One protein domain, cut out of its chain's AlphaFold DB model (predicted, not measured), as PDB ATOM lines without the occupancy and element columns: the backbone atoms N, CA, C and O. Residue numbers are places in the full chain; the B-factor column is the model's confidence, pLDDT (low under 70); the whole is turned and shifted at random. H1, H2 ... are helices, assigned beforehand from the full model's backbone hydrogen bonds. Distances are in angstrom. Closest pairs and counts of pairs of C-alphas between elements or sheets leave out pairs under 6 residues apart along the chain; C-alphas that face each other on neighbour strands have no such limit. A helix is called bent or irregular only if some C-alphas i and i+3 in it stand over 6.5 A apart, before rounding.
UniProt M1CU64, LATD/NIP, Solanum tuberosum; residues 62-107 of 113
ATOM      1  N   VAL A  62     -24.963  24.715  -4.399       79.56
ATOM      2  CA  VAL A  62     -25.455  25.675  -5.393       79.56
ATOM      3  C   VAL A  62     -26.876  26.158  -5.057       79.56
ATOM      4  O   VAL A  62     -27.165  27.358  -5.100       79.56
ATOM      5  N   THR A  63     -27.758  25.248  -4.635       79.81
ATOM      6  CA  THR A  63     -29.138  25.571  -4.245       79.81
ATOM      7  C   THR A  63     -29.185  26.296  -2.900       79.81
ATOM      8  O   THR A  63     -29.910  27.280  -2.761       79.81
ATOM      9  N   ALA A  64     -28.369  25.873  -1.928       76.81
ATOM     10  CA  ALA A  64     -28.281  26.532  -0.622       76.81
ATOM     11  C   ALA A  64     -27.805  27.992  -0.739       76.81
ATOM     12  O   ALA A  64     -28.351  28.882  -0.087       76.81
ATOM     13  N   THR A  65     -26.836  28.256  -1.620       80.62
ATOM     14  CA  THR A  65     -26.321  29.612  -1.872       80.62
ATOM     15  C   THR A  65     -27.378  30.502  -2.528       80.62
ATOM     16  O   THR A  65     -27.563  31.647  -2.123       80.62
ATOM     17  N   SER A  66     -28.130  29.963  -3.492       82.00
ATOM     18  CA  SER A  66     -29.232  30.686  -4.143       82.00
ATOM     19  C   SER A  66     -30.329  31.072  -3.145       82.00
ATOM     20  O   SER A  66     -30.839  32.191  -3.181       82.00
ATOM     21  N   LEU A  67     -30.649  30.176  -2.204       83.12
ATOM     22  CA  LEU A  67     -31.606  30.466  -1.142       83.12
ATOM     23  C   LEU A  67     -31.084  31.520  -0.159       83.12
ATOM     24  O   LEU A  67     -31.853  32.376   0.263       83.12
ATOM     25  N   LEU A  68     -29.795  31.491   0.190       81.44
ATOM     26  CA  LEU A  68     -29.191  32.497   1.066       81.44
ATOM     27  C   LEU A  68     -29.257  33.898   0.440       81.44
ATOM     28  O   LEU A  68     -29.611  34.862   1.118       81.44
ATOM     29  N   SER A  69     -28.975  34.002  -0.860       84.25
ATOM     30  CA  SER A  69     -29.112  35.249  -1.616       84.25
ATOM     31  C   SER A  69     -30.566  35.724  -1.675       84.25
ATOM     32  O   SER A  69     -30.826  36.908  -1.465       84.25
ATOM     33  N   LEU A  70     -31.524  34.812  -1.886       86.56
ATOM     34  CA  LEU A  70     -32.953  35.140  -1.855       86.56
ATOM     35  C   LEU A  70     -33.402  35.598  -0.461       86.56
ATOM     36  O   LEU A  70     -34.137  36.571  -0.342       86.56
ATOM     37  N   TRP A  71     -32.936  34.934   0.595       82.94
ATOM     38  CA  TRP A  71     -33.222  35.302   1.980       82.94
ATOM     39  C   TRP A  71     -32.686  36.695   2.326       82.94
ATOM     40  O   TRP A  71     -33.386  37.495   2.945       82.94
ATOM     41  N   SER A  72     -31.463  37.004   1.889       82.19
ATOM     42  CA  SER A  72     -30.867  38.334   2.044       82.19
ATOM     43  C   SER A  72     -31.684  39.397   1.301       82.19
ATOM     44  O   SER A  72     -32.090  40.399   1.889       82.19
ATOM     45  N   ALA A  73     -32.032  39.133   0.036       88.19
ATOM     46  CA  ALA A  73     -32.870  40.023  -0.764       88.19
ATOM     47  C   ALA A  73     -34.250  40.257  -0.125       88.19
ATOM     48  O   ALA A  73     -34.723  41.392  -0.080       88.19
ATOM     49  N   LEU A  74     -34.875  39.209   0.423       88.12
ATOM     50  CA  LEU A  74     -36.141  39.306   1.149       88.12
ATOM     51  C   LEU A  74     -36.005  40.106   2.442       88.12
ATOM     52  O   LEU A  74     -36.880  40.908   2.729       88.12
ATOM     53  N   SER A  75     -34.926  39.932   3.205       85.19
ATOM     54  CA  SER A  75     -34.713  40.661   4.464       85.19
ATOM     55  C   SER A  75     -34.565  42.165   4.217       85.19
ATOM     56  O   SER A  75     -35.217  42.971   4.878       85.19
ATOM     57  N   HIS A  76     -33.779  42.551   3.206       86.12
ATOM     58  CA  HIS A  76     -33.641  43.951   2.799       86.12
ATOM     59  C   HIS A  76     -34.930  44.506   2.177       86.12
ATOM     60  O   HIS A  76     -35.352  45.610   2.514       86.12
ATOM     61  N   GLY A  77     -35.602  43.734   1.318       89.81
ATOM     62  CA  GLY A  77     -36.878  44.130   0.721       89.81
ATOM     63  C   GLY A  77     -37.991  44.295   1.757       89.81
ATOM     64  O   GLY A  77     -38.758  45.253   1.698       89.81
ATOM     65  N   LEU A  78     -38.047  43.408   2.751       87.88
ATOM     66  CA  LEU A  78     -38.999  43.477   3.855       87.88
ATOM     67  C   LEU A  78     -38.693  44.650   4.788       87.88
ATOM     68  O   LEU A  78     -39.632  45.272   5.268       87.88
ATOM     69  N   ALA A  79     -37.421  45.001   5.005       86.19
ATOM     70  CA  ALA A  79     -37.047  46.205   5.744       86.19
ATOM     71  C   ALA A  79     -37.513  47.484   5.026       86.19
ATOM     72  O   ALA A  79     -38.068  48.372   5.667       86.19
ATOM     73  N   LEU A  80     -37.374  47.555   3.694       87.56
ATOM     74  CA  LEU A  80     -37.896  48.667   2.888       87.56
ATOM     75  C   LEU A  80     -39.428  48.727   2.915       87.56
ATOM     76  O   LEU A  80     -39.999  49.797   3.114       87.56
ATOM     77  N   LEU A  81     -40.102  47.584   2.764       83.25
ATOM     78  CA  LEU A  81     -41.557  47.508   2.900       83.25
ATOM     79  C   LEU A  81     -42.012  47.877   4.313       83.25
ATOM     80  O   LEU A  81     -42.993  48.590   4.465       83.25
ATOM     81  N   GLY A  82     -41.297  47.435   5.344       81.06
ATOM     82  CA  GLY A  82     -41.565  47.768   6.739       81.06
ATOM     83  C   GLY A  82     -41.377  49.257   7.015       81.06
ATOM     84  O   GLY A  82     -42.215  49.856   7.682       81.06
ATOM     85  N   ALA A  83     -40.344  49.871   6.439       84.44
ATOM     86  CA  ALA A  83     -40.133  51.312   6.492       84.44
ATOM     87  C   ALA A  83     -41.262  52.068   5.778       84.44
ATOM     88  O   ALA A  83     -41.820  52.997   6.347       84.44
ATOM     89  N   PHE A  84     -41.669  51.624   4.587       81.62
ATOM     90  CA  PHE A  84     -42.777  52.215   3.835       81.62
ATOM     91  C   PHE A  84     -44.120  52.091   4.569       81.62
ATOM     92  O   PHE A  84     -44.898  53.045   4.643       81.62
ATOM     93  N   VAL A  85     -44.386  50.922   5.155       80.00
ATOM     94  CA  VAL A  85     -45.562  50.684   5.994       80.00
ATOM     95  C   VAL A  85     -45.497  51.563   7.239       80.00
ATOM     96  O   VAL A  85     -46.493  52.195   7.562       80.00
ATOM     97  N   SER A  86     -44.347  51.668   7.908       78.50
ATOM     98  CA  SER A  86     -44.165  52.522   9.088       78.50
ATOM     99  C   SER A  86     -44.364  54.006   8.769       78.50
ATOM    100  O   SER A  86     -45.033  54.701   9.531       78.50
ATOM    101  N   ASP A  87     -43.831  54.481   7.643       76.75
ATOM    102  CA  ASP A  87     -43.996  55.857   7.161       76.75
ATOM    103  C   ASP A  87     -45.467  56.152   6.826       76.75
ATOM    104  O   ASP A  87     -46.021  57.181   7.212       76.75
ATOM    105  N   SER A  88     -46.159  55.169   6.245       71.06
ATOM    106  CA  SER A  88     -47.603  55.237   6.001       71.06
ATOM    107  C   SER A  88     -48.443  55.132   7.288       71.06
ATOM    108  O   SER A  88     -49.552  55.662   7.345       71.06
ATOM    109  N   PHE A  89     -47.949  54.460   8.336       63.38
ATOM    110  CA  PHE A  89     -48.675  54.227   9.595       63.38
ATOM    111  C   PHE A  89     -48.533  55.365  10.620       63.38
ATOM    112  O   PHE A  89     -49.402  55.499  11.485       63.38
ATOM    113  N   LEU A  90     -47.504  56.219  10.543       59.47
ATOM    114  CA  LEU A  90     -47.225  57.236  11.572       59.47
ATOM    115  C   LEU A  90     -47.979  58.574  11.424       59.47
ATOM    116  O   LEU A  90     -47.642  59.556  12.089       59.47
ATOM    117  N   GLY A  91     -49.060  58.629  10.641       61.97
ATOM    118  CA  GLY A  91     -49.945  59.794  10.638       61.97
ATOM    119  C   GLY A  91     -51.270  59.575   9.913       61.97
ATOM    120  O   GLY A  91     -51.317  59.552   8.692       61.97
ATOM    121  N   ARG A  92     -52.378  59.497  10.668       58.12
ATOM    122  CA  ARG A  92     -53.791  59.512  10.209       58.12
ATOM    123  C   ARG A  92     -54.308  58.325   9.381       58.12
ATOM    124  O   ARG A  92     -55.490  58.018   9.531       58.12
ATOM    125  N   PHE A  93     -53.504  57.636   8.573       64.62
ATOM    126  CA  PHE A  93     -54.022  56.613   7.650       64.62
ATOM    127  C   PHE A  93     -54.652  55.400   8.338       64.62
ATOM    128  O   PHE A  93     -55.694  54.950   7.883       64.62
ATOM    129  N   THR A  94     -54.124  54.905   9.460       63.72
ATOM    130  CA  THR A  94     -54.709  53.738  10.149       63.72
ATOM    131  C   THR A  94     -56.070  54.053  10.774       63.72
ATOM    132  O   THR A  94     -57.006  53.274  10.639       63.72
ATOM    133  N   VAL A  95     -56.217  55.218  11.412       70.44
ATOM    134  CA  VAL A  95     -57.495  55.637  12.019       70.44
ATOM    135  C   VAL A  95     -58.534  55.944  10.941       70.44
ATOM    136  O   VAL A  95     -59.688  55.554  11.084       70.44
ATOM    137  N   VAL A  96     -58.128  56.585   9.838       73.00
ATOM    138  CA  VAL A  96     -59.012  56.848   8.693       73.00
ATOM    139  C   VAL A  96     -59.353  55.559   7.939       73.00
ATOM    140  O   VAL A  96     -60.497  55.396   7.538       73.00
ATOM    141  N   ALA A  97     -58.425  54.612   7.780       74.12
ATOM    142  CA  ALA A  97     -58.690  53.323   7.139       74.12
ATOM    143  C   ALA A  97     -59.637  52.466   7.983       74.12
ATOM    144  O   ALA A  97     -60.619  51.953   7.459       74.12
ATOM    145  N   ILE A  98     -59.407  52.370   9.296       75.00
ATOM    146  CA  ILE A  98     -60.314  51.666  10.211       75.00
ATOM    147  C   ILE A  98     -61.671  52.377  10.265       75.00
ATOM    148  O   ILE A  98     -62.700  51.708  10.231       75.00
ATOM    149  N   GLY A  99     -61.693  53.713  10.294       80.62
ATOM    150  CA  GLY A  99     -62.916  54.514  10.258       80.62
ATOM    151  C   GLY A  99     -63.720  54.318   8.970       80.62
ATOM    152  O   GLY A  99     -64.920  54.072   9.035       80.62
ATOM    153  N   SER A 100     -63.062  54.340   7.809       74.69
ATOM    154  CA  SER A 100     -63.686  54.107   6.500       74.69
ATOM    155  C   SER A 100     -64.160  52.667   6.335       74.69
ATOM    156  O   SER A 100     -65.282  52.459   5.889       74.69
ATOM    157  N   ILE A 101     -63.361  51.668   6.729       79.69
ATOM    158  CA  ILE A 101     -63.765  50.255   6.689       79.69
ATOM    159  C   ILE A 101     -64.948  50.028   7.630       79.69
ATOM    160  O   ILE A 101     -65.929  49.421   7.223       79.69
ATOM    161  N   SER A 102     -64.902  50.569   8.850       77.44
ATOM    162  CA  SER A 102     -66.012  50.466   9.802       77.44
ATOM    163  C   SER A 102     -67.267  51.152   9.267       77.44
ATOM    164  O   SER A 102     -68.330  50.555   9.323       77.44
ATOM    165  N   SER A 103     -67.160  52.353   8.690       77.19
ATOM    166  CA  SER A 103     -68.298  53.074   8.099       77.19
ATOM    167  C   SER A 103     -68.879  52.365   6.872       77.19
ATOM    168  O   SER A 103     -70.091  52.396   6.676       77.19
ATOM    169  N   LEU A 104     -68.043  51.732   6.048       72.44
ATOM    170  CA  LEU A 104     -68.467  50.968   4.873       72.44
ATOM    171  C   LEU A 104     -69.113  49.638   5.286       72.44
ATOM    172  O   LEU A 104     -70.118  49.243   4.707       72.44
ATOM    173  N   PHE A 105     -68.585  48.982   6.322       69.19
ATOM    174  CA  PHE A 105     -69.092  47.710   6.844       69.19
ATOM    175  C   PHE A 105     -70.318  47.860   7.758       69.19
ATOM    176  O   PHE A 105     -71.100  46.925   7.878       69.19
ATOM    177  N   VAL A 106     -70.518  49.029   8.374       72.94
ATOM    178  CA  VAL A 106     -71.775  49.401   9.052       72.94
ATOM    179  C   VAL A 106     -72.862  49.789   8.052       72.94
ATOM    180  O   VAL A 106     -74.041  49.647   8.360       72.94
ATOM    181  N   CYS A 107     -72.482  50.249   6.855       54.81
ATOM    182  CA  CYS A 107     -73.416  50.656   5.812       54.81
ATOM    183  C   CYS A 107     -73.525  49.671   4.625       54.81
ATOM    184  O   CYS A 107     -73.504  50.089   3.469       54.81
TER     185      CYS A 107
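What this domain is: This is residues 62 to 107 of the 113 residues of the protein "LATD/NIP" of Solanum tuberosum (UniProt M1CU64). One long helix, H1, and one shorter helix, H2, meet near their ends at a tight turn and make an open L, with no part folded back on another. The corner is the loop of residues 90 to 92, and H1 is the longer arm. The printed part has 46 residues with two named helices, H1 then H2, and no named strand; its class is all helix. It is extended, with a radius of gyration of the C-alphas of 17.7 A, and its C-alphas span 55 by 22 by 6 A.

How they stand to each other: H1, residues 62 to 89, and H2, residues 93 to 106, meet only through their link. This link is tight, with 3 residues between the helices. Residues 62 to 107, of which 62 to 89 belong to H1 and 93 to 106 to H2, stand free: no C-alphas 8 or more residues apart along the chain are within 10 A of each other. In both H1 and H2, every O i to N i+4 pair is within hydrogen-bond range.

Where its parts are: H1 has 28 residues and begins at C-alpha 62, at (-25.455, 25.675, -5.393). It ends at C-alpha 89, at (-48.675, 54.227, 9.595), 39.7 A from its first C-alpha. H2 has 14 residues, from Phe 93 to Val 106, and measures 19.2 A from first to last C-alpha. Its last C-alpha, 106, is at (-71.775, 49.401, 9.052). Neither helix is bent.

The domain as a whole: The two C-alphas farthest apart are those of Val 62 and Cys 107, the first and last printed, at 55.2 A. The printed part has no cut, and no link is long. The mean pLDDT of the printed part is 77.3; it is 82 for H1 and 73 for H2. Confidence is low, under 70, at residues 89 to 94, residue 105 and residue 107.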